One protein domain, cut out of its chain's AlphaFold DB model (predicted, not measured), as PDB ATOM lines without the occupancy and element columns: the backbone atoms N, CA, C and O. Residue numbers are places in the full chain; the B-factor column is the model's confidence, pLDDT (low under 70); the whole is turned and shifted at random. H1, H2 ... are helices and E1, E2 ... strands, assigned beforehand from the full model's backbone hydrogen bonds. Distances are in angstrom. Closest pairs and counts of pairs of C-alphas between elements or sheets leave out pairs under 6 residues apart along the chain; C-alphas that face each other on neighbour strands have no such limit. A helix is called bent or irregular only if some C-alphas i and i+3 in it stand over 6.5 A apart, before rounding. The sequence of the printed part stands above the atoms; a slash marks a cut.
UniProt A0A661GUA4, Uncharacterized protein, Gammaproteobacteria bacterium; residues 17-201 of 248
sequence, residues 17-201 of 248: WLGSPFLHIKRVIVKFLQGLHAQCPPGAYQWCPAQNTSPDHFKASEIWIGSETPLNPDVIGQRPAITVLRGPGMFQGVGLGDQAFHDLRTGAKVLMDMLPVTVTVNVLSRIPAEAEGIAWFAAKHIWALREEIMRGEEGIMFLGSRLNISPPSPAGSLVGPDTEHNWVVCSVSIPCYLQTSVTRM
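AT A GLANCE: This is residues 17 to 201 of the 248 residues of an uncharacterized protein of Gammaproteobacteria bacterium (UniProt A0A661GUA4). A long, twisted sheet curls round helix H1, and the long helix H4 runs along the sheet over E4, E5 and E6. The long antiparallel strands E4 and E6 run side by side along the elongated whole, with short E3 at one end and the small helices H2 and H3 toward the other. The printed part has 185 residues, in the order H1 H2 E1 H3 E2 E3 E4 H4 E5 E6; the class is mixed, helices and strands. The branched sheet is mixed, with E1 and E2 parallel and its other neighbour pairs antiparallel. It is only just compact, close to loose, with a radius of gyration of the C-alphas of 19.0 A and spans of 64 by 33 by 30 A.

IN THESE COORDINATES: Find C-alpha 21 at (186.788, 178.071, 276.166); from there H1 runs 25.5 A to residue 38. H2 is residues 57 to 60, E1 64 to 66, H3 73 to 76, E2 81 to 89, 24.7 A long, and E3 99 to 102. E4, residues 109 to 125, covers 49.4 A. Look next at C-alpha 128, at (178.527, 200.796, 254.634), where H4 begins; it ends at residue 152, 33.5 A away, with a kink of 60 degrees near residue 145, and is irregular, with C-alphas 144 and 147 7.8 A apart. E5 is residues 156 to 159; E6, residues 184 to 200, covers 47.4 A, bends by 51 degrees at residue 188 and ends at (196.996, 167.709, 288.347).

HOW THE PARTS SIT: Start at E4, which has E2 and E3 on one side and E6 on the other. Look for N 119 and O 190, 2.8 A, between E4 and E6; N 83 and O 122, 2.9 A, between E2 and E4; and N 100 and O 110, 2.8 A, in the hairpin of E3 and E4. In the hairpin of E5 and E6, N 157 and O 193 are 3.0 A apart. E1, parallel to E2, has N 82 and O 64 at 2.7 A; E1, H3 and E2 form a strand-helix-strand unit, two parallel strands joined through a helix, with a right-handed crossover. H1 is on the sheet; its closest C-alphas to E2 are Lys 26 and Val 84, 6.2 A. H4 is on the sheet at a height over the sheet of 7.9 A, along the strands, at 1 degree to E6 on the local plane; its closest C-alphas to E6 are Ala 131 and Cys 186, 5.7 A. H1 and H4 are close but not clearly touching, at a steep tilt of 66 degrees, opposite ways, Leu 33 and Ala 138 being closest with C-alphas 7.2 A apart. H2 and H3 are not on the sheet. Every O i to N i+4 pair is within hydrogen-bond range in H1, 19 of 21 in H4; H2 and H3 are too short for such a pair.

THE WHOLE: The two C-alphas farthest apart, Arg 105 and Glu 180, are 66.7 A from each other. The printed part has no cut. The links H1 to H2 and E5 to E6 are long; in the latter, residues 164 to 165 pair antiparallel with 188 to 189 of E6. Confidence is under 70 at residues 17 to 18, 50 to 58, 93 to 97 and 178 to 181.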
ATOM      1  N   TRP A  17     181.361 174.109 279.987       67.00
ATOM      2  CA  TRP A  17     182.506 174.114 279.072       67.00
ATOM      3  C   TRP A  17     182.626 172.796 278.299       67.00
ATOM      4  O   TRP A  17     183.729 172.287 278.123       67.00
ATOM      5  N   LEU A  18     181.512 172.237 277.808       59.66
ATOM      6  CA  LEU A  18     181.494 171.101 276.873       59.66
ATOM      7  C   LEU A  18     182.312 171.440 275.599       59.66
ATOM      8  O   LEU A  18     181.767 171.867 274.575       59.66
ATOM      9  N   GLY A  19     183.641 171.306 275.675       77.25
ATOM     10  CA  GLY A  19     184.618 171.630 274.639       77.25
ATOM     11  C   GLY A  19     185.630 172.722 275.024       77.25
ATOM     12  O   GLY A  19     186.275 172.686 276.064       77.25
ATOM     13  N   SER A  20     185.852 173.664 274.104       87.94
ATOM     14  CA  SER A  20     186.903 174.684 274.216       87.94
ATOM     15  C   SER A  20     186.369 176.006 274.801       87.94
ATOM     16  O   SER A  20     185.330 176.465 274.308       87.94
ATOM     17  N   PRO A  21     187.101 176.698 275.714       90.12
ATOM     18  CA  PRO A  21     186.788 178.071 276.166       90.12
ATOM     19  C   PRO A  21     186.431 179.009 275.016       90.12
ATOM     20  O   PRO A  21     185.531 179.844 275.078       90.12
ATOM     21  N   PHE A  22     187.167 178.842 273.922       92.25
ATOM     22  CA  PHE A  22     187.061 179.650 272.727       92.25
ATOM     23  C   PHE A  22     185.741 179.454 271.986       92.25
ATOM     24  O   PHE A  22     185.220 180.391 271.384       92.25
ATOM     25  N   LEU A  23     185.212 178.233 271.994       91.75
ATOM     26  CA  LEU A  23     183.917 177.947 271.394       91.75
ATOM     27  C   LEU A  23     182.790 178.436 272.303       91.75
ATOM     28  O   LEU A  23     181.799 178.966 271.803       91.75
ATOM     29  N   HIS A  24     182.970 178.297 273.617       91.94
ATOM     30  CA  HIS A  24     182.031 178.793 274.616       91.94
ATOM     31  C   HIS A  24     181.828 180.310 274.473       91.94
ATOM     32  O   HIS A  24     180.712 180.735 274.185       91.94
ATOM     33  N   ILE A  25     182.897 181.117 274.495       94.38
ATOM     34  CA  ILE A  25     182.767 182.579 274.351       94.38
ATOM     35  C   ILE A  25     182.108 182.989 273.023       94.38
ATOM     36  O   ILE A  25     181.263 183.880 273.002       94.38
ATOM     37  N   LYS A  26     182.422 182.305 271.911       94.69
ATOM     38  CA  LYS A  26     181.752 182.551 270.623       94.69
ATOM     39  C   LYS A  26     180.246 182.302 270.726       94.69
ATOM     40  O   LYS A  26     179.462 183.129 270.271       94.69
ATOM     41  N   ARG A  27     179.841 181.176 271.320       93.81
ATOM     42  CA  ARG A  27     178.426 180.805 271.494       93.81
ATOM     43  C   ARG A  27     177.685 181.796 272.383       93.81
ATOM     44  O   ARG A  27     176.574 182.167 272.027       93.81
ATOM     45  N   VAL A  28     178.296 182.232 273.483       95.00
ATOM     46  CA  VAL A  28     177.720 183.231 274.395       95.00
ATOM     47  C   VAL A  28     177.418 184.524 273.647       95.00
ATOM     48  O   VAL A  28     176.280 184.987 273.647       95.00
ATOM     49  N   ILE A  29     178.402 185.068 272.926       97.00
ATOM     50  CA  ILE A  29     178.226 186.326 272.189       97.00
ATOM     51  C   ILE A  29     177.206 186.177 271.052       97.00
ATOM     52  O   ILE A  29     176.374 187.060 270.866       97.00
ATOM     53  N   VAL A  30     177.206 185.053 270.327       96.62
ATOM     54  CA  VAL A  30     176.188 184.781 269.296       96.62
ATOM     55  C   VAL A  30     174.788 184.725 269.900       96.62
ATOM     56  O   VAL A  30     173.899 185.404 269.397       96.62
ATOM     57  N   LYS A  31     174.587 183.967 270.984       95.50
ATOM     58  CA  LYS A  31     173.286 183.860 271.660       95.50
ATOM     59  C   LYS A  31     172.817 185.205 272.199       95.50
ATOM     60  O   LYS A  31     171.640 185.528 272.076       95.50
ATOM     61  N   PHE A  32     173.730 185.997 272.755       96.75
ATOM     62  CA  PHE A  32     173.435 187.347 273.219       96.75
ATOM     63  C   PHE A  32     172.939 188.236 272.071       96.75
ATOM     64  O   PHE A  32     171.882 188.848 272.184       96.75
ATOM     65  N   LEU A  33     173.651 188.258 270.939       97.50
ATOM     66  CA  LEU A  33     173.261 189.050 269.768       97.50
ATOM     67  C   LEU A  33     171.950 188.558 269.143       97.50
ATOM     68  O   LEU A  33     171.104 189.367 268.777       97.50
ATOM     69  N   GLN A  34     171.747 187.243 269.073       96.06
ATOM     70  CA  GLN A  34     170.484 186.640 268.647       96.06
ATOM     71  C   GLN A  34     169.326 187.069 269.555       96.06
ATOM     72  O   GLN A  34     168.301 187.529 269.064       96.06
ATOM     73  N   GLY A  35     169.503 186.998 270.876       95.69
ATOM     74  CA  GLY A  35     168.507 187.451 271.848       95.69
ATOM     75  C   GLY A  35     168.218 188.950 271.757       95.69
ATOM     76  O   GLY A  35     167.060 189.352 271.839       95.69
ATOM     77  N   LEU A  36     169.245 189.770 271.521       96.88
ATOM     78  CA  LEU A  36     169.114 191.216 271.326       96.88
ATOM     79  C   LEU A  36     168.262 191.537 270.089       96.88
ATOM     80  O   LEU A  36     167.292 192.290 270.170       96.88
ATOM     81  N   HIS A  37     168.592 190.930 268.950       96.69
ATOM     82  CA  HIS A  37     167.861 191.134 267.701       96.69
ATOM     83  C   HIS A  37     166.485 190.456 267.697       96.69
ATOM     84  O   HIS A  37     165.603 190.887 266.957       96.69
ATOM     85  N   ALA A  38     166.243 189.457 268.551       95.69
ATOM     86  CA  ALA A  38     164.913 188.876 268.732       95.69
ATOM     87  C   ALA A  38     163.895 189.863 269.306       95.69
ATOM     88  O   ALA A  38     162.706 189.779 269.001       95.69
ATOM     89  N   GLN A  39     164.366 190.796 270.133       96.00
ATOM     90  CA  GLN A  39     163.529 191.805 270.781       96.00
ATOM     91  C   GLN A  39     163.277 193.030 269.893       96.00
ATOM     92  O   GLN A  39     162.450 193.875 270.238       96.00
ATOM     93  N   CYS A  40     163.974 193.149 268.761       95.81
ATOM     94  CA  CYS A  40     163.776 194.255 267.833       95.81
ATOM     95  C   CYS A  40     162.439 194.098 267.084       95.81
ATOM     96  O   CYS A  40     162.050 192.974 266.759       95.81
ATOM     97  N   PRO A  41     161.716 195.198 266.803       95.69
ATOM     98  CA  PRO A  41     160.511 195.138 265.981       95.69
ATOM     99  C   PRO A  41     160.850 194.730 264.533       95.69
ATOM    100  O   PRO A  41     161.978 194.956 264.084       95.69
ATOM    101  N   PRO A  42     159.884 194.174 263.779       94.00
ATOM    102  CA  PRO A  42     160.080 193.878 262.362       94.00
ATOM    103  C   PRO A  42     160.414 195.165 261.594       94.00
ATOM    104  O   PRO A  42     159.841 196.226 261.856       94.00
ATOM    105  N   GLY A  43     161.356 195.080 260.662       93.81
ATOM    106  CA  GLY A  43     161.954 196.200 259.936       93.81
ATOM    107  C   GLY A  43     163.175 196.820 260.621       93.81
ATOM    108  O   GLY A  43     163.797 197.709 260.044       93.81
ATOM    109  N   ALA A  44     163.532 196.375 261.831       95.56
ATOM    110  CA  ALA A  44     164.699 196.843 262.579       95.56
ATOM    111  C   ALA A  44     165.754 195.739 262.762       95.56
ATOM    112  O   ALA A  44     166.371 195.632 263.824       95.56
ATOM    113  N   TYR A  45     165.966 194.919 261.728       95.75
ATOM    114  CA  TYR A  45     166.891 193.784 261.740       95.75
ATOM    115  C   TYR A  45     166.490 192.735 262.774       95.75
ATOM    116  O   TYR A  45     167.303 192.297 263.593       95.75
ATOM    117  N   GLN A  46     165.216 192.350 262.758       95.25
ATOM    118  CA  GLN A  46     164.693 191.363 263.691       95.25
ATOM    119  C   GLN A  46     165.256 189.965 263.396       95.25
ATOM    120  O   GLN A  46     165.246 189.488 262.256       95.25
ATOM    121  N   TRP A  47     165.707 189.276 264.446       94.31
ATOM    122  CA  TRP A  47     166.106 187.869 264.383       94.31
ATOM    123  C   TRP A  47     164.995 186.973 264.944       94.31
ATOM    124  O   TRP A  47     164.564 187.150 266.076       94.31
ATOM    125  N   CYS A  48     164.516 185.995 264.178       91.62
ATOM    126  CA  CYS A  48     163.378 185.170 264.586       91.62
ATOM    127  C   CYS A  48     163.841 183.827 265.194       91.62
ATOM    128  O   CYS A  48     164.255 182.942 264.444       91.62
ATOM    129  N   PRO A  49     163.702 183.599 266.520       82.56
ATOM    130  CA  PRO A  49     164.118 182.342 267.162       82.56
ATOM    131  C   PRO A  49     163.252 181.137 266.774       82.56
ATOM    132  O   PRO A  49     163.725 180.000 266.773       82.56
ATOM    133  N   ALA A  50     161.972 181.382 266.470       64.75
ATOM    134  CA  ALA A  50     160.911 180.373 266.426       64.75
ATOM    135  C   ALA A  50     161.045 179.330 265.302       64.75
ATOM    136  O   ALA A  50     160.242 178.403 265.238       64.75
ATOM    137  N   GLN A  51     162.032 179.460 264.414       57.81
ATOM    138  CA  GLN A  51     162.172 178.581 263.257       57.81
ATOM    139  C   GLN A  51     163.477 177.783 263.211       57.81
ATOM    140  O   GLN A  51     163.584 176.953 262.322       57.81
ATOM    141  N   ASN A  52     164.420 177.925 264.154       52.81
ATOM    142  CA  ASN A  52     165.769 177.315 264.080       52.81
ATOM    143  C   ASN A  52     165.825 175.785 263.851       52.81
ATOM    144  O   ASN A  52     166.888 175.255 263.543       52.81
ATOM    145  N   THR A  53     164.715 175.060 264.003       59.81
ATOM    146  CA  THR A  53     164.621 173.615 263.735       59.81
ATOM    147  C   THR A  53     164.234 173.285 262.284       59.81
ATOM    148  O   THR A  53     164.432 172.157 261.844       59.81
ATOM    149  N   SER A  54     163.693 174.246 261.528       62.78
ATOM    150  CA  SER A  54     163.315 174.080 260.121       62.78
ATOM    151  C   SER A  54     164.375 174.693 259.192       62.78
ATOM    152  O   SER A  54     164.858 175.798 259.460       62.78
ATOM    153  N   PRO A  55     164.731 174.044 258.069       66.56
ATOM    154  CA  PRO A  55     165.666 174.599 257.082       66.56
ATOM    155  C   PRO A  55     165.207 175.939 256.476       66.56
ATOM    156  O   PRO A  55     166.025 176.669 255.926       66.56
ATOM    157  N   ASP A  56     163.930 176.309 256.624       67.88
ATOM    158  CA  ASP A  56     163.379 177.582 256.140       67.88
ATOM    159  C   ASP A  56     163.581 178.781 257.088       67.88
ATOM    160  O   ASP A  56     163.209 179.900 256.737       67.88
ATOM    161  N   HIS A  57     164.192 178.598 258.264       68.19
ATOM    162  CA  HIS A  57     164.348 179.665 259.270       68.19
ATOM    163  C   HIS A  57     165.085 180.909 258.775       68.19
ATOM    164  O   HIS A  57     164.819 182.029 259.225       68.19
ATOM    165  N   PHE A  58     165.974 180.726 257.799       67.25
ATOM    166  CA  PHE A  58     166.693 181.810 257.145       67.25
ATOM    167  C   PHE A  58     165.763 182.789 256.421       67.25
ATOM    168  O   PHE A  58     166.131 183.943 256.225       67.25
ATOM    169  N   LYS A  59     164.545 182.375 256.042       76.69
ATOM    170  CA  LYS A  59     163.605 183.232 255.309       76.69
ATOM    171  C   LYS A  59     162.904 184.244 256.207       76.69
ATOM    172  O   LYS A  59     162.632 185.345 255.729       76.69
ATOM    173  N   ALA A  60     162.659 183.917 257.477       83.62
ATOM    174  CA  ALA A  60     161.912 184.777 258.398       83.62
ATOM    175  C   ALA A  60     162.770 185.813 259.141       83.62
ATOM    176  O   ALA A  60     162.235 186.819 259.591       83.62
ATOM    177  N   SER A  61     164.079 185.583 259.284       90.44
ATOM    178  CA  SER A  61     164.971 186.507 260.003       90.44
ATOM    179  C   SER A  61     165.551 187.564 259.071       90.44
ATOM    180  O   SER A  61     166.150 187.223 258.057       90.44
ATOM    181  N   GLU A  62     165.433 188.842 259.409       93.50
ATOM    182  CA  GLU A  62     165.942 189.949 258.582       93.50
ATOM    183  C   GLU A  62     167.469 190.029 258.579       93.50
ATOM    184  O   GLU A  62     168.062 190.547 257.636       93.50
ATOM    185  N   ILE A  63     168.097 189.486 259.621       95.00
ATOM    186  CA  ILE A  63     169.541 189.454 259.820       95.00
ATOM    187  C   ILE A  63     170.002 188.024 260.103       95.00
ATOM    188  O   ILE A  63     169.347 187.272 260.833       95.00
ATOM    189  N   TRP A  64     171.143 187.638 259.536       94.62
ATOM    190  CA  TRP A  64     171.799 186.372 259.863       94.62
ATOM    191  C   TRP A  64     172.800 186.586 260.998       94.62
ATOM    192  O   TRP A  64     173.594 187.518 260.939       94.62
ATOM    193  N   ILE A  65     172.793 185.745 262.033       95.62
ATOM    194  CA  ILE A  65     173.724 185.863 263.167       95.62
ATOM    195  C   ILE A  65     174.297 184.485 263.476       95.62
ATOM    196  O   ILE A  65     173.560 183.578 263.869       95.62
ATOM    197  N   GLY A  66     175.612 184.340 263.338       94.69
ATOM    198  CA  GLY A  66     176.293 183.063 263.509       94.69
ATOM    199  C   GLY A  66     177.779 183.194 263.822       94.69
ATOM    200  O   GLY A  66     178.295 184.260 264.149       94.69
ATOM    201  N   SER A  67     178.478 182.061 263.769       95.00
ATOM    202  CA  SER A  67     179.915 181.981 264.075       95.00
ATOM    203  C   SER A  67     180.728 181.274 262.986       95.00
ATOM    204  O   SER A  67     181.896 180.929 263.193       95.00
ATOM    205  N   GLU A  68     180.080 181.023 261.849       89.44
ATOM    206  CA  GLU A  68     180.612 180.294 260.703       89.44
ATOM    207  C   GLU A  68     181.369 181.240 259.767       89.44
ATOM    208  O   GLU A  68     181.037 182.423 259.632       89.44
ATOM    209  N   THR A  69     182.448 180.739 259.171       89.31
ATOM    210  CA  THR A  69     183.293 181.457 258.206       89.31
ATOM    211  C   THR A  69     184.031 180.414 257.356       89.31
ATOM    212  O   THR A  69     184.529 179.445 257.937       89.31
ATOM    213  N   PRO A  70     184.138 180.574 256.024       91.94
ATOM    214  CA  PRO A  70     183.606 181.676 255.221       91.94
ATOM    215  C   PRO A  70     182.079 181.652 255.128       91.94
ATOM    216  O   PRO A  70     181.440 180.606 255.206       91.94
ATOM    217  N   LEU A  71     181.504 182.839 254.988       90.81
ATOM    218  CA  LEU A  71     180.074 183.046 254.840       90.81
ATOM    219  C   LEU A  71     179.651 182.725 253.398       90.81
ATOM    220  O   LEU A  71     180.245 183.265 252.461       90.81
ATOM    221  N   ASN A  72     178.636 181.876 253.208       89.00
ATOM    222  CA  ASN A  72     178.110 181.597 251.870       89.00
ATOM    223  C   ASN A  72     177.101 182.694 251.453       89.00
ATOM    224  O   ASN A  72     176.028 182.775 252.064       89.00
ATOM    225  N   PRO A  73     177.411 183.529 250.440       86.31
ATOM    226  CA  PRO A  73     176.520 184.602 250.004       86.31
ATOM    227  C   PRO A  73     175.183 184.082 249.462       86.31
ATOM    228  O   PRO A  73     174.171 184.755 249.652       86.31
ATOM    229  N   ASP A  74     175.142 182.875 248.890       86.06
ATOM    230  CA  ASP A  74     173.917 182.281 248.337       86.06
ATOM    231  C   ASP A  74     172.855 182.030 249.412       86.06
ATOM    232  O   ASP A  74     171.656 182.177 249.179       86.06
ATOM    233  N   VAL A  75     173.299 181.671 250.620       83.44
ATOM    234  CA  VAL A  75     172.412 181.342 251.747       83.44
ATOM    235  C   VAL A  75     171.830 182.607 252.382       83.44
ATOM    236  O   VAL A  75     170.709 182.596 252.887       83.44
ATOM    237  N   ILE A  76     172.578 183.712 252.354       85.44
ATOM    238  CA  ILE A  76     172.238 184.954 253.070       85.44
ATOM    239  C   ILE A  76     171.575 185.979 252.145       85.44
ATOM    240  O   ILE A  76     170.742 186.781 252.578       85.44
ATOM    241  N   GLY A  77     171.896 185.932 250.854       84.62
ATOM    242  CA  GLY A  77     171.318 186.782 249.825       84.62
ATOM    243  C   GLY A  77     171.687 188.257 250.000       84.62
ATOM    244  O   GLY A  77     172.849 188.651 249.893       84.62
ATOM    245  N   GLN A  78     170.673 189.102 250.200       86.81
ATOM    246  CA  GLN A  78     170.833 190.558 250.352       86.81
ATOM    247  C   GLN A  78     170.809 191.035 251.810       86.81
ATOM    248  O   GLN A  78     170.956 192.228 252.059       86.81
ATOM    249  N   ARG A  79     170.597 190.128 252.768       91.50
ATOM    250  CA  ARG A  79     170.391 190.459 254.182       91.50
ATOM    251  C   ARG A  79     171.722 190.797 254.858       91.50
ATOM    252  O   ARG A  79     172.724 190.174 254.518       91.50
ATOM    253  N   PRO A  80     171.763 191.711 255.839       95.19
ATOM    254  CA  PRO A  80     172.952 191.877 256.657       95.19
ATOM    255  C   PRO A  80     173.255 190.594 257.443       95.19
ATOM    256  O   PRO A  80     172.364 189.804 257.775       95.19
ATOM    257  N   ALA A  81     174.529 190.392 257.755       95.75
ATOM    258  CA  ALA A  81     175.006 189.239 258.500       95.75
ATOM    259  C   ALA A  81     175.959 189.668 259.613       95.75
ATOM    260  O   ALA A  81     176.776 190.565 259.443       95.75
ATOM    261  N   ILE A  82     175.892 188.997 260.754       97.31
ATOM    262  CA  ILE A  82     176.825 189.151 261.862       97.31
ATOM    263  C   ILE A  82     177.536 187.818 262.051       97.31
ATOM    264  O   ILE A  82     176.902 186.801 262.333       97.31
ATOM    265  N   THR A  83     178.860 187.821 261.927       96.75
ATOM    266  CA  THR A  83     179.691 186.660 262.247       96.75
ATOM    267  C   THR A  83     180.618 186.963 263.412       96.75
ATOM    268  O   THR A  83     181.346 187.958 263.429       96.75
ATOM    269  N   VAL A  84     180.585 186.095 264.418       97.81
ATOM    270  CA  VAL A  84     181.444 186.198 265.595       97.81
ATOM    271  C   VAL A  84     182.668 185.321 265.389       97.81
ATOM    272  O   VAL A  84     182.588 184.090 265.337       97.81
ATOM    273  N   LEU A  85     183.826 185.963 265.326       96.56
ATOM    274  CA  LEU A  85     185.126 185.322 265.267       96.56
ATOM    275  C   LEU A  85     185.891 185.548 266.561       96.56
ATOM    276  O   LEU A  85     185.623 186.471 267.323       96.56
ATOM    277  N   ARG A  86     186.871 184.686 266.810       94.56
ATOM    278  CA  ARG A  86     187.831 184.894 267.888       94.56
ATOM    279  C   ARG A  86     189.222 185.091 267.316       94.56
ATOM    280  O   ARG A  86     189.600 184.438 266.345       94.56
ATOM    281  N   GLY A  87     189.981 185.962 267.957       93.31
ATOM    282  CA  GLY A  87     191.412 186.090 267.770       93.31
ATOM    283  C   GLY A  87     192.186 184.936 268.418       93.31
ATOM    284  O   GLY A  87     191.602 183.956 268.908       93.31
ATOM    285  N   PRO A  88     193.522 185.021 268.418       93.44
ATOM    286  CA  PRO A  88     194.352 184.106 269.185       93.44
ATOM    287  C   PRO A  88     194.069 184.261 270.686       93.44
ATOM    288  O   PRO A  88     193.816 185.361 271.173       93.44
ATOM    289  N   GLY A  89     194.098 183.138 271.400       91.50
ATOM    290  CA  GLY A  89     194.128 183.105 272.857       91.50
ATOM    291  C   GLY A  89     195.496 182.628 273.311       91.50
ATOM    292  O   GLY A  89     196.066 181.730 272.689       91.50
ATOM    293  N   MET A  90     196.023 183.232 274.367       91.19
ATOM    294  CA  MET A  90     197.317 182.871 274.941       91.19
ATOM    295  C   MET A  90     197.147 182.582 276.427       91.19
ATOM    296  O   MET A  90     196.383 183.266 277.092       91.19
ATOM    297  N   PHE A  91     197.867 181.588 276.934       88.56
ATOM    298  CA  PHE A  91     197.988 181.330 278.367       88.56
ATOM    299  C   PHE A  91     198.935 182.373 278.981       88.56
ATOM    300  O   PHE A  91     200.033 182.567 278.451       88.56
ATOM    301  N   GLN A  92     198.517 183.081 280.035       87.06
ATOM    302  CA  GLN A  92     199.361 184.088 280.699       87.06
ATOM    303  C   GLN A  92     200.154 183.515 281.879       87.06
ATOM    304  O   GLN A  92     201.255 183.992 282.153       87.06
ATOM    305  N   GLY A  93     199.625 182.493 282.550       69.94
ATOM    306  CA  GLY A  93     200.070 181.975 283.844       69.94
ATOM    307  C   GLY A  93     200.711 180.589 283.791       69.94
ATOM    308  O   GLY A  93     200.420 179.731 284.613       69.94
ATOM    309  N   VAL A  94     201.630 180.340 282.853       62.22
ATOM    310  CA  VAL A  94     202.371 179.055 282.777       62.22
ATOM    311  C   VAL A  94     203.689 179.067 283.563       62.22
ATOM    312  O   VAL A  94     204.608 178.290 283.295       62.22
ATOM    313  N   GLY A  95     203.807 179.961 284.546       63.84
ATOM    314  CA  GLY A  95     204.941 179.972 285.464       63.84
ATOM    315  C   GLY A  95     204.956 178.711 286.331       63.84
ATOM    316  O   GLY A  95     203.913 178.243 286.792       63.84
ATOM    317  N   LEU A  96     206.145 178.158 286.589       63.81
ATOM    318  CA  LEU A  96     206.330 177.024 287.497       63.81
ATOM    319  C   LEU A  96     206.041 177.474 288.947       63.81
ATOM    320  O   LEU A  96     206.957 177.785 289.700       63.81
ATOM    321  N   GLY A  97     204.766 177.572 289.324       66.56
ATOM    322  CA  GLY A  97     204.353 178.111 290.623       66.56
ATOM    323  C   GLY A  97     202.961 178.737 290.677       66.56
ATOM    324  O   GLY A  97     202.494 178.986 291.783       66.56
ATOM    325  N   ASP A  98     202.285 178.944 289.540       76.44
ATOM    326  CA  ASP A  98     200.928 179.511 289.515       76.44
ATOM    327  C   ASP A  98     199.880 178.448 289.901       76.44
ATOM    328  O   ASP A  98     199.230 177.805 289.075       76.44
ATOM    329  N   GLN A  99     199.836 178.141 291.198       84.94
ATOM    330  CA  GLN A  99     198.938 177.162 291.806       84.94
ATOM    331  C   GLN A  99     197.871 177.909 292.599       84.94
ATOM    332  O   GLN A  99     198.181 178.568 293.589       84.94
ATOM    333  N   ALA A 100     196.608 177.756 292.203       85.12
ATOM    334  CA  ALA A 100     195.475 178.271 292.966       85.12
ATOM    335  C   ALA A 100     195.269 177.481 294.264       85.12
ATOM    336  O   ALA A 100     194.867 178.037 295.284       85.12
ATOM    337  N   PHE A 101     195.548 176.175 294.233       85.62
ATOM    338  CA  PHE A 101     195.377 175.301 295.386       85.62
ATOM    339  C   PHE A 101     196.374 174.140 295.371       85.62
ATOM    340  O   PHE A 101     196.696 173.590 294.316       85.62
ATOM    341  N   HIS A 102     196.836 173.742 296.557       87.69
ATOM    342  CA  HIS A 102     197.702 172.585 296.755       87.69
ATOM    343  C   HIS A 102     197.249 171.798 297.987       87.69
ATOM    344  O   HIS A 102     197.317 172.293 299.112       87.69
ATOM    345  N   ASP A 103     196.811 170.560 297.776       84.88
ATOM    346  CA  ASP A 103     196.501 169.630 298.857       84.88
ATOM    347  C   ASP A 103     197.774 168.891 299.274       84.88
ATOM    348  O   ASP A 103     198.295 168.049 298.542       84.88
ATOM    349  N   LEU A 104     198.263 169.183 300.480       85.50
ATOM    350  CA  LEU A 104     199.463 168.554 301.038       85.50
ATOM    351  C   LEU A 104     199.298 167.052 301.294       85.50
ATOM    352  O   LEU A 104     200.290 166.327 301.310       85.50
ATOM    353  N   ARG A 105     198.069 166.570 301.511       81.69
ATOM    354  CA  ARG A 105     197.808 165.166 301.846       81.69
ATOM    355  C   ARG A 105     197.784 164.288 300.602       81.69
ATOM    356  O   ARG A 105     198.318 163.185 300.624       81.69
ATOM    357  N   THR A 106     197.143 164.758 299.535       79.69
ATOM    358  CA  THR A 106     197.027 164.012 298.268       79.69
ATOM    359  C   THR A 106     198.101 164.395 297.251       79.69
ATOM    360  O   THR A 106     198.301 163.690 296.264       79.69
ATOM    361  N   GLY A 107     198.791 165.517 297.467       83.75
ATOM    362  CA  GLY A 107     199.692 166.127 296.493       83.75
ATOM    363  C   GLY A 107     198.965 166.729 295.286       83.75
ATOM    364  O   GLY A 107     199.625 167.095 294.311       83.75
ATOM    365  N   ALA A 108     197.627 166.801 295.308       84.19
ATOM    366  CA  ALA A 108     196.843 167.377 294.226       84.19
ATOM    367  C   ALA A 108     197.112 168.881 294.108       84.19
ATOM    368  O   ALA A 108     197.163 169.605 295.103       84.19
ATOM    369  N   LYS A 109     197.282 169.351 292.874       87.00
ATOM    370  CA  LYS A 109     197.539 170.755 292.541       87.00
ATOM    371  C   LYS A 109     196.463 171.242 291.589       87.00
ATOM    372  O   LYS A 109     196.234 170.598 290.570       87.00
ATOM    373  N   VAL A 110     195.846 172.377 291.888       86.38
ATOM    374  CA  VAL A 110     194.960 173.086 290.959       86.38
ATOM    375  C   VAL A 110     195.741 174.262 290.401       86.38
ATOM    376  O   VAL A 110     196.151 175.158 291.140       86.38
ATOM    377  N   LEU A 111     195.978 174.225 289.100       86.00
ATOM    378  CA  LEU A 111     196.556 175.320 288.337       86.00
ATOM    379  C   LEU A 111     195.397 176.144 287.799       86.00
ATOM    380  O   LEU A 111     194.449 175.573 287.263       86.00
ATOM    381  N   MET A 112     195.453 177.456 287.947       87.12
ATOM    382  CA  MET A 112     194.449 178.357 287.402       87.12
ATOM    383  C   MET A 112     195.156 179.328 286.476       87.12
ATOM    384  O   MET A 112     196.196 179.860 286.840       87.12
ATOM    385  N   ASP A 113     194.604 179.533 285.289       89.38
ATOM    386  CA  ASP A 113     195.182 180.425 284.297       89.38
ATOM    387  C   ASP A 113     194.109 181.348 283.718       89.38
ATOM    388  O   ASP A 113     192.928 181.000 283.607       89.38
ATOM    389  N   MET A 114     194.553 182.537 283.338       89.69
ATOM    390  CA  MET A 114     193.779 183.547 282.647       89.69
ATOM    391  C   MET A 114     194.168 183.542 281.170       89.69
ATOM    392  O   MET A 114     195.324 183.724 280.798       89.69
ATOM    393  N   LEU A 115     193.172 183.369 280.311       92.69
ATOM    394  CA  LEU A 115     193.308 183.379 278.865       92.69
ATOM    395  C   LEU A 115     192.776 184.710 278.325       92.69
ATOM    396  O   LEU A 115     191.564 184.831 278.102       92.69
ATOM    397  N   PRO A 116     193.639 185.716 278.090       94.94
ATOM    398  CA  PRO A 116     193.282 186.853 277.257       94.94
ATOM    399  C   PRO A 116     192.910 186.376 275.853       94.94
ATOM    400  O   PRO A 116     193.667 185.674 275.178       94.94
ATOM    401  N   VAL A 117     191.737 186.794 275.402       95.75
ATOM    402  CA  VAL A 117     191.217 186.551 274.061       95.75
ATOM    403  C   VAL A 117     190.602 187.850 273.565       95.75
ATOM    404  O   VAL A 117     190.113 188.673 274.328       95.75
ATOM    405  N   THR A 118     190.636 188.067 272.259       96.94
ATOM    406  CA  THR A 118     189.839 189.125 271.635       96.94
ATOM    407  C   THR A 118     188.770 188.471 270.783       96.94
ATOM    408  O   THR A 118     189.083 187.634 269.940       96.94
ATOM    409  N   VAL A 119     187.509 188.811 271.013       97.38
ATOM    410  CA  VAL A 119     186.386 188.386 270.176       97.38
ATOM    411  C   VAL A 119     186.093 189.506 269.193       97.38
ATOM    412  O   VAL A 119     185.951 190.655 269.590       97.38
ATOM    413  N   THR A 120     185.998 189.172 267.915       97.69
ATOM    414  CA  THR A 120     185.684 190.130 266.860       97.69
ATOM    415  C   THR A 120     184.301 189.820 266.313       97.69
ATOM    416  O   THR A 120     184.074 188.749 265.750       97.69
ATOM    417  N   VAL A 121     183.374 190.755 266.469       98.19
ATOM    418  CA  VAL A 121     182.045 190.696 265.859       98.19
ATOM    419  C   VAL A 121     182.126 191.423 264.528       98.19
ATOM    420  O   VAL A 121     182.286 192.638 264.495       98.19
ATOM    421  N   ASN A 122     182.064 190.684 263.430       98.06
ATOM    422  CA  ASN A 122     182.105 191.243 262.087       98.06
ATOM    423  C   ASN A 122     180.681 191.400 261.574       98.06
ATOM    424  O   ASN A 122     179.961 190.411 261.425       98.06
ATOM    425  N   VAL A 123     180.289 192.636 261.304       97.88
ATOM    426  CA  VAL A 123     179.003 192.977 260.711       97.88
ATOM    427  C   VAL A 123     179.210 193.194 259.225       97.88
ATOM    428  O   VAL A 123     179.981 194.062 258.828       97.88
ATOM    429  N   LEU A 124     178.532 192.395 258.413       96.19
ATOM    430  CA  LEU A 124     178.593 192.405 256.963       96.19
ATOM    431  C   LEU A 124     177.288 192.974 256.410       96.19
ATOM    432  O   LEU A 124     176.204 192.487 256.729       96.19
ATOM    433  N   SER A 125     177.387 193.984 255.555       95.81
ATOM    434  CA  SER A 125     176.270 194.491 254.758       95.81
ATOM    435  C   SER A 125     176.776 194.983 253.396       95.81
ATOM    436  O   SER A 125     177.967 195.219 253.198       95.81
ATOM    437  N   ARG A 126     175.864 195.132 252.434       93.50
ATOM    438  CA  ARG A 126     176.115 195.806 251.152       93.50
ATOM    439  C   ARG A 126     176.194 197.329 251.298       93.50
ATOM    440  O   ARG A 126     176.770 197.994 250.443       93.50
ATOM    441  N   ILE A 127     175.606 197.887 252.358       95.12
ATOM    442  CA  ILE A 127     175.558 199.326 252.615       95.12
ATOM    443  C   ILE A 127     176.508 199.648 253.785       95.12
ATOM    444  O   ILE A 127     176.272 199.191 254.903       95.12
ATOM    445  N   PRO A 128     177.558 200.469 253.580       96.44
ATOM    446  CA  PRO A 128     178.527 200.796 254.634       96.44
ATOM    447  C   PRO A 128     177.893 201.413 255.887       96.44
ATOM    448  O   PRO A 128     178.216 201.015 257.001       96.44
ATOM    449  N   ALA A 129     176.957 202.351 255.698       97.31
ATOM    450  CA  ALA A 129     176.268 203.027 256.797       97.31
ATOM    451  C   ALA A 129     175.382 202.070 257.615       97.31
ATOM    452  O   ALA A 129     175.243 202.229 258.825       97.31
ATOM    453  N   GLU A 130     174.808 201.055 256.962       97.19
ATOM    454  CA  GLU A 130     174.032 200.009 257.631       97.19
ATOM    455  C   GLU A 130     174.943 199.102 258.466       97.19
ATOM    456  O   GLU A 130     174.652 198.855 259.635       97.19
ATOM    457  N   ALA A 131     176.079 198.664 257.904       97.25
ATOM    458  CA  ALA A 131     177.065 197.870 258.638       97.25
ATOM    459  C   ALA A 131     177.566 198.606 259.891       97.25
ATOM    460  O   ALA A 131     177.615 198.024 260.975       97.25
ATOM    461  N   GLU A 132     177.898 199.892 259.756       98.00
ATOM    462  CA  GLU A 132     178.359 200.732 260.863       98.00
ATOM    463  C   GLU A 132     177.269 200.937 261.924       98.00
ATOM    464  O   GLU A 132     177.539 200.816 263.120       98.00
ATOM    465  N   GLY A 133     176.021 201.173 261.508       98.06
ATOM    466  CA  GLY A 133     174.886 201.328 262.418       98.06
ATOM    467  C   GLY A 133     174.616 200.073 263.254       98.06
ATOM    468  O   GLY A 133     174.458 200.163 264.474       98.06
ATOM    469  N   ILE A 134     174.621 198.896 262.622       98.06
ATOM    470  CA  ILE A 134     174.437 197.610 263.313       98.06
ATOM    471  C   ILE A 134     175.637 197.310 264.225       98.06
ATOM    472  O   ILE A 134     175.450 196.869 265.361       98.06
ATOM    473  N   ALA A 135     176.866 197.598 263.786       98.12
ATOM    474  CA  ALA A 135     178.065 197.429 264.609       98.12
ATOM    475  C   ALA A 135     178.046 198.334 265.850       98.12
ATOM    476  O   ALA A 135     178.312 197.865 266.959       98.12
ATOM    477  N   TRP A 136     177.664 199.605 265.695       98.19
ATOM    478  CA  TRP A 136     177.472 200.536 266.807       98.19
ATOM    479  C   TRP A 136     176.390 200.053 267.775       98.19
ATOM    480  O   TRP A 136     176.590 200.064 268.992       98.19
ATOM    481  N   PHE A 137     175.260 199.584 267.244       97.94
ATOM    482  CA  PHE A 137     174.169 199.031 268.039       97.94
ATOM    483  C   PHE A 137     174.629 197.825 268.868       97.94
ATOM    484  O   PHE A 137     174.425 197.813 270.086       97.94
ATOM    485  N   ALA A 138     175.310 196.857 268.251       97.69
ATOM    486  CA  ALA A 138     175.858 195.691 268.938       97.69
ATOM    487  C   ALA A 138     176.886 196.095 270.007       97.69
ATOM    488  O   ALA A 138     176.782 195.668 271.157       97.69
ATOM    489  N   ALA A 139     177.840 196.967 269.667       97.88
ATOM    490  CA  ALA A 139     178.872 197.430 270.592       97.88
ATOM    491  C   ALA A 139     178.274 198.130 271.821       97.88
ATOM    492  O   ALA A 139     178.658 197.831 272.952       97.88
ATOM    493  N   LYS A 140     177.291 199.016 271.619       98.00
ATOM    494  CA  LYS A 140     176.607 199.730 272.704       98.00
ATOM    495  C   LYS A 140     175.930 198.769 273.683       98.00
ATOM    496  O   LYS A 140     176.050 198.959 274.892       98.00
ATOM    497  N   HIS A 141     175.244 197.743 273.182       97.69
ATOM    498  CA  HIS A 141     174.535 196.785 274.035       97.69
ATOM    499  C   HIS A 141     175.478 195.813 274.734       97.69
ATOM    500  O   HIS A 141     175.278 195.532 275.912       97.69
ATOM    501  N   ILE A 142     176.540 195.362 274.063       97.12
ATOM    502  CA  ILE A 142     177.590 194.561 274.705       97.12
ATOM    503  C   ILE A 142     178.239 195.367 275.831       97.12
ATOM    504  O   ILE A 142     178.412 194.849 276.928       97.12
ATOM    505  N   TRP A 143     178.553 196.643 275.596       97.06
ATOM    506  CA  TRP A 143     179.125 197.512 276.623       97.06
ATOM    507  C   TRP A 143     178.186 197.711 277.817       97.06
ATOM    508  O   TRP A 143     178.643 197.639 278.956       97.06
ATOM    509  N   ALA A 144     176.893 197.934 277.565       97.31
ATOM    510  CA  ALA A 144     175.901 198.180 278.609       97.31
ATOM    511  C   ALA A 144     175.551 196.923 279.425       97.31
ATOM    512  O   ALA A 144     175.365 197.018 280.633       97.31
ATOM    513  N   LEU A 145     175.470 195.753 278.783       96.94
ATOM    514  CA  LEU A 145     175.001 194.502 279.399       96.94
ATOM    515  C   LEU A 145     176.131 193.523 279.747       96.94
ATOM    516  O   LEU A 145     175.856 192.402 280.170       96.94
ATOM    517  N   ARG A 146     177.403 193.922 279.613       95.50
ATOM    518  CA  ARG A 146     178.558 193.052 279.904       95.50
ATOM    519  C   ARG A 146     178.528 192.439 281.302       95.50
ATOM    520  O   ARG A 146     178.959 191.306 281.458       95.50
ATOM    521  N   GLU A 147     178.030 193.168 282.299       95.69
ATOM    522  CA  GLU A 147     177.981 192.689 283.684       95.69
ATOM    523  C   GLU A 147     176.987 191.538 283.839       95.69
ATOM    524  O   GLU A 147     177.287 190.565 284.523       95.69
ATOM    525  N   GLU A 148     175.848 191.604 283.147       95.88
ATOM    526  CA  GLU A 148     174.868 190.516 283.138       95.88
ATOM    527  C   GLU A 148     175.388 189.303 282.358       95.88
ATOM    528  O   GLU A 148     175.203 188.173 282.802       95.88
ATOM    529  N   ILE A 149     176.120 189.519 281.254       95.19
ATOM    530  CA  ILE A 149     176.789 188.427 280.522       95.19
ATOM    531  C   ILE A 149     177.821 187.734 281.425       95.19
ATOM    532  O   ILE A 149     177.847 186.512 281.502       95.19
ATOM    533  N   MET A 150     178.650 188.507 282.132       94.81
ATOM    534  CA  MET A 150     179.671 187.976 283.044       94.81
ATOM    535  C   MET A 150     179.069 187.273 284.263       94.81
ATOM    536  O   MET A 150     179.644 186.313 284.759       94.81
ATOM    537  N   ARG A 151     177.923 187.745 284.764       94.19
ATOM    538  CA  ARG A 151     177.225 187.107 285.886       94.19
ATOM    539  C   ARG A 151     176.537 185.806 285.470       94.19
ATOM    540  O   ARG A 151     176.468 184.888 286.278       94.19
ATOM    541  N   GLY A 152     175.999 185.753 284.252       90.44
ATOM    542  CA  GLY A 152     175.268 184.594 283.743       90.44
ATOM    543  C   GLY A 152     176.153 183.445 283.259       90.44
ATOM    544  O   GLY A 152     175.690 182.309 283.236       90.44
ATOM    545  N   GLU A 153     177.403 183.720 282.880       90.38
ATOM    546  CA  GLU A 153     178.298 182.741 282.256       90.38
ATOM    547  C   GLU A 153     179.553 182.507 283.108       90.38
ATOM    548  O   GLU A 153     180.376 183.400 283.323       90.38
ATOM    549  N   GLU A 154     179.723 181.274 283.574       85.69
ATOM    550  CA  GLU A 154     180.850 180.886 284.418       85.69
ATOM    551  C   GLU A 154     182.171 180.861 283.631       85.69
ATOM    552  O   GLU A 154     182.274 180.335 282.520       85.69
ATOM    553  N   GLY A 155     183.218 181.428 284.235       86.19
ATOM    554  CA  GLY A 155     184.572 181.454 283.680       86.19
ATOM    555  C   GLY A 155     184.860 182.608 282.711       86.19
ATOM    556  O   GLY A 155     185.991 182.723 282.231       86.19
ATOM    557  N   ILE A 156     183.905 183.513 282.461       93.19
ATOM    558  CA  ILE A 156     184.186 184.823 281.850       93.19
ATOM    559  C   ILE A 156     184.497 185.827 282.966       93.19
ATOM    560  O   ILE A 156     183.606 186.416 283.567       93.19
ATOM    561  N   MET A 157     185.783 186.067 283.220       93.25
ATOM    562  CA  MET A 157     186.215 186.990 284.278       93.25
ATOM    563  C   MET A 157     186.096 188.457 283.882       93.25
ATOM    564  O   MET A 157     185.977 189.329 284.740       93.25
ATOM    565  N   PHE A 158     186.185 188.752 282.587       94.38
ATOM    566  CA  PHE A 158     186.147 190.120 282.088       94.38
ATOM    567  C   PHE A 158     185.715 190.177 280.627       94.38
ATOM    568  O   PHE A 158     186.208 189.402 279.804       94.38
ATOM    569  N   LEU A 159     184.860 191.144 280.285       95.56
ATOM    570  CA  LEU A 159     184.338 191.331 278.932       95.56
ATOM    571  C   LEU A 159     184.205 192.822 278.570       95.56
ATOM    572  O   LEU A 159     183.500 193.570 279.235       95.56
ATOM    573  N   GLY A 160     184.830 193.260 277.473       84.25
ATOM    574  CA  GLY A 160     184.379 194.432 276.708       84.25
ATOM    575  C   GLY A 160     184.502 195.810 277.378       84.25
ATOM    576  O   GLY A 160     183.616 196.651 277.223       84.25
ATOM    577  N   SER A 161     185.587 196.090 278.109       87.69
ATOM    578  CA  SER A 161     185.822 197.434 278.681       87.69
ATOM    579  C   SER A 161     186.260 198.483 277.655       87.69
ATOM    580  O   SER A 161     185.907 199.654 277.778       87.69
ATOM    581  N   ARG A 162     187.032 198.063 276.650       94.31
ATOM    582  CA  ARG A 162     187.611 198.914 275.604       94.31
ATOM    583  C   ARG A 162     187.209 198.375 274.242       94.31
ATOM    584  O   ARG A 162     188.022 197.784 273.536       94.31
ATOM    585  N   LEU A 163     185.925 198.517 273.934       97.25
ATOM    586  CA  LEU A 163     185.413 198.155 272.620       97.25
ATOM    587  C   LEU A 163     186.011 199.084 271.568       97.25
ATOM    588  O   LEU A 163     186.088 200.294 271.776       97.25
ATOM    589  N   ASN A 164     186.420 198.507 270.446       97.62
ATOM    590  CA  ASN A 164     186.877 199.257 269.286       97.62
ATOM    591  C   ASN A 164     186.014 198.883 268.083       97.62
ATOM    592  O   ASN A 164     185.816 197.697 267.830       97.62
ATOM    593  N   ILE A 165     185.517 199.879 267.359       98.06
ATOM    594  CA  ILE A 165     184.695 199.699 266.163       98.06
ATOM    595  C   ILE A 165     185.539 200.162 264.982       98.06
ATOM    596  O   ILE A 165     186.004 201.301 264.958       98.06
ATOM    597  N   SER A 166     185.788 199.269 264.029       97.75
ATOM    598  CA  SER A 166     186.557 199.603 262.836       97.75
ATOM    599  C   SER A 166     185.708 200.414 261.853       97.75
ATOM    600  O   SER A 166     184.496 200.212 261.785       97.75
ATOM    601  N   PRO A 167     186.320 201.274 261.024       97.81
ATOM    602  CA  PRO A 167     185.608 201.846 259.892       97.81
ATOM    603  C   PRO A 167     185.166 200.737 258.916       97.81
ATOM    604  O   PRO A 167     185.739 199.638 258.937       97.81
ATOM    605  N   PRO A 168     184.179 201.012 258.046       97.50
ATOM    606  CA  PRO A 168     183.768 200.081 257.006       97.50
ATOM    607  C   PRO A 168     184.932 199.755 256.056       97.50
ATOM    608  O   PRO A 168     185.566 200.652 255.498       97.50
ATOM    609  N   SER A 169     185.211 198.469 255.852       96.38
ATOM    610  CA  SER A 169     186.256 197.967 254.952       96.38
ATOM    611  C   SER A 169     185.722 196.847 254.053       96.38
ATOM    612  O   SER A 169     184.673 196.284 254.349       96.38
ATOM    613  N   PRO A 170     186.405 196.466 252.963       94.38
ATOM    614  CA  PRO A 170     186.013 195.294 252.177       94.38
ATOM    615  C   PRO A 170     186.022 194.012 253.029       94.38
ATOM    616  O   PRO A 170     186.915 193.834 253.857       94.38
ATOM    617  N   ALA A 171     185.056 193.110 252.825       91.00
ATOM    618  CA  ALA A 171     184.889 191.910 253.658       91.00
ATOM    619  C   ALA A 171     186.045 190.886 253.574       91.00
ATOM    620  O   ALA A 171     186.212 190.067 254.481       91.00
ATOM    621  N   GLY A 172     186.862 190.933 252.519       88.12
ATOM    622  CA  GLY A 172     188.018 190.048 252.355       88.12
ATOM    623  C   GLY A 172     187.627 188.566 252.382       88.12
ATOM    624  O   GLY A 172     186.683 188.158 251.718       88.12
ATOM    625  N   SER A 173     188.340 187.763 253.174       89.31
ATOM    626  CA  SER A 173     188.131 186.310 253.298       89.31
ATOM    627  C   SER A 173     186.938 185.896 254.169       89.31
ATOM    628  O   SER A 173     186.722 184.702 254.384       89.31
ATOM    629  N   LEU A 174     186.179 186.853 254.714       90.56
ATOM    630  CA  LEU A 174     185.004 186.555 255.538       90.56
ATOM    631  C   LEU A 174     183.820 186.066 254.704       90.56
ATOM    632  O   LEU A 174     182.999 185.296 255.202       90.56
ATOM    633  N   VAL A 175     183.748 186.498 253.447       89.06
ATOM    634  CA  VAL A 175     182.750 186.067 252.466       89.06
ATOM    635  C   VAL A 175     183.421 185.102 251.491       89.06
ATOM    636  O   VAL A 175     184.622 185.204 251.239       89.06
ATOM    637  N   GLY A 176     182.663 184.123 250.994       84.81
ATOM    638  CA  GLY A 176     183.128 183.196 249.963       84.81
ATOM    639  C   GLY A 176     183.669 183.899 248.701       84.81
ATOM    640  O   GLY A 176     183.502 185.105 248.542       84.81
ATOM    641  N   PRO A 177     184.305 183.150 247.782       75.19
ATOM    642  CA  PRO A 177     185.039 183.685 246.625       75.19
ATOM    643  C   PRO A 177     184.180 184.424 245.586       75.19
ATOM    644  O   PRO A 177     184.717 184.902 244.586       75.19
ATOM    645  N   ASP A 178     182.870 184.522 245.803       66.94
ATOM    646  CA  ASP A 178     181.977 185.251 244.920       66.94
ATOM    647  C   ASP A 178     182.042 186.756 245.221       66.94
ATOM    648  O   ASP A 178     181.465 187.278 246.180       66.94
ATOM    649  N   THR A 179     182.851 187.441 244.419       58.31
ATOM    650  CA  THR A 179     183.203 188.861 244.571       58.31
ATOM    651  C   THR A 179     182.224 189.799 243.869       58.31
ATOM    652  O   THR A 179     182.387 191.015 243.952       58.31
ATOM    653  N   GLU A 180     181.183 189.277 243.211       65.06
ATOM    654  CA  GLU A 180     180.196 190.110 242.509       65.06
ATOM    655  C   GLU A 180     179.346 190.954 243.468       65.06
ATOM    656  O   GLU A 180     178.787 191.992 243.105       65.06
ATOM    657  N   HIS A 181     179.248 190.534 244.727       65.75
ATOM    658  CA  HIS A 181     178.541 191.265 245.761       65.75
ATOM    659  C   HIS A 181     179.551 192.051 246.600       65.75
ATOM    660  O   HIS A 181     180.289 191.480 247.395       65.75
ATOM    661  N   ASN A 182     179.587 193.375 246.414       85.12
ATOM    662  CA  ASN A 182     180.433 194.293 247.184       85.12
ATOM    663  C   ASN A 182     180.014 194.311 248.666       85.12
ATOM    664  O   ASN A 182     179.278 195.193 249.109       85.12
ATOM    665  N   TRP A 183     180.453 193.314 249.430       92.31
ATOM    666  CA  TRP A 183     180.241 193.240 250.867       92.31
ATOM    667  C   TRP A 183     181.240 194.125 251.597       92.31
ATOM    668  O   TRP A 183     182.457 194.059 251.391       92.31
ATOM    669  N   VAL A 184     180.699 194.922 252.503       95.31
ATOM    670  CA  VAL A 184     181.443 195.785 253.403       95.31
ATOM    671  C   VAL A 184     181.316 195.211 254.803       95.31
ATOM    672  O   VAL A 184     180.245 194.768 255.216       95.31
ATOM    673  N   VAL A 185     182.429 195.192 255.525       96.88
ATOM    674  CA  VAL A 185     182.515 194.728 256.901       96.88
ATOM    675  C   VAL A 185     182.841 195.889 257.831       96.88
ATOM    676  O   VAL A 185     183.717 196.704 257.549       96.88
ATOM    677  N   CYS A 186     182.145 195.941 258.958       98.00
ATOM    678  CA  CYS A 186     182.495 196.746 260.117       98.00
ATOM    679  C   CYS A 186     182.721 195.792 261.296       98.00
ATOM    680  O   CYS A 186     181.856 194.979 261.626       98.00
ATOM    681  N   SER A 187     183.905 195.836 261.900       97.88
ATOM    682  CA  SER A 187     184.328 194.886 262.928       97.88
ATOM    683  C   SER A 187     184.339 195.546 264.301       97.88
ATOM    684  O   SER A 187     184.968 196.582 264.502       97.88
ATOM    685  N   VAL A 188     183.701 194.908 265.279       98.25
ATOM    686  CA  VAL A 188     183.752 195.294 266.692       98.25
ATOM    687  C   VAL A 188     184.699 194.355 267.426       98.25
ATOM    688  O   VAL A 188     184.440 193.158 267.538       98.25
ATOM    689  N   SER A 189     185.798 194.896 267.937       97.81
ATOM    690  CA  SER A 189     186.778 194.172 268.743       97.81
ATOM    691  C   SER A 189     186.417 194.251 270.225       97.81
ATOM    692  O   SER A 189     186.270 195.340 270.787       97.81
ATOM    693  N   ILE A 190     186.274 193.087 270.853       97.81
ATOM    694  CA  ILE A 190     185.843 192.897 272.236       97.81
ATOM    695  C   ILE A 190     186.953 192.144 272.981       97.81
ATOM    696  O   ILE A 190     187.059 190.920 272.853       97.81
ATOM    697  N   PRO A 191     187.788 192.829 273.775       96.69
ATOM    698  CA  PRO A 191     188.748 192.144 274.631       96.69
ATOM    699  C   PRO A 191     188.010 191.388 275.745       96.69
ATOM    700  O   PRO A 191     187.123 191.946 276.399       96.69
ATOM    701  N   CYS A 192     188.386 190.135 275.980       96.19
ATOM    702  CA  CYS A 192     187.859 189.302 277.051       96.19
ATOM    703  C   CYS A 192     188.969 188.516 277.758       96.19
ATOM    704  O   CYS A 192     190.029 188.245 277.192       96.19
ATOM    705  N   TYR A 193     188.722 188.156 279.014       95.19
ATOM    706  CA  TYR A 193     189.586 187.263 279.776       95.19
ATOM    707  C   TYR A 193     188.756 186.085 280.257       95.19
ATOM    708  O   TYR A 193     187.762 186.260 280.968       95.19
ATOM    709  N   LEU A 194     189.166 184.894 279.841       93.50
ATOM    710  CA  LEU A 194     188.565 183.637 280.258       93.50
ATOM    711  C   LEU A 194     189.421 183.032 281.364       93.50
ATOM    712  O   LEU A 194     190.641 183.143 281.321       93.50
ATOM    713  N   GLN A 195     188.805 182.380 282.332       90.25
ATOM    714  CA  GLN A 195     189.508 181.682 283.399       90.25
ATOM    715  C   GLN A 195     189.367 180.187 283.180       90.25
ATOM    716  O   GLN A 195     188.262 179.686 283.004       90.25
ATOM    717  N   THR A 196     190.486 179.474 283.180       87.19
ATOM    718  CA  THR A 196     190.500 178.014 283.136       87.19
ATOM    719  C   THR A 196     191.258 177.482 284.336       87.19
ATOM    720  O   THR A 196     192.182 178.122 284.837       87.19
ATOM    721  N   SER A 197     190.893 176.295 284.795       85.44
ATOM    722  CA  SER A 197     191.621 175.603 285.851       85.44
ATOM    723  C   SER A 197     191.921 174.180 285.427       85.44
ATOM    724  O   SER A 197     191.053 173.507 284.880       85.44
ATOM    725  N   VAL A 198     193.126 173.696 285.697       82.94
ATOM    726  CA  VAL A 198     193.536 172.315 285.445       82.94
ATOM    727  C   VAL A 198     194.006 171.704 286.752       82.94
ATOM    728  O   VAL A 198     194.937 172.199 287.388       82.94
ATOM    729  N   THR A 199     193.390 170.592 287.137       83.88
ATOM    730  CA  THR A 199     193.806 169.830 288.314       83.88
ATOM    731  C   THR A 199     194.794 168.751 287.897       83.88
ATOM    732  O   THR A 199     194.512 167.927 287.029       83.88
ATOM    733  N   ARG A 200     195.971 168.736 288.525       82.31
ATOM    734  CA  ARG A 200     196.996 167.709 288.347       82.31
ATOM    735  C   ARG A 200     197.137 166.897 289.626       82.31
ATOM    736  O   ARG A 200     197.428 167.446 290.687       82.31
ATOM    737  N   MET A 201     197.019 165.577 289.503       83.19
ATOM    738  CA  MET A 201     197.363 164.635 290.569       83.19
ATOM    739  C   MET A 201     198.683 163.926 290.232       83.19
ATOM    740  O   MET A 201     198.840 163.449 289.109       83.19
TER     741      MET A 201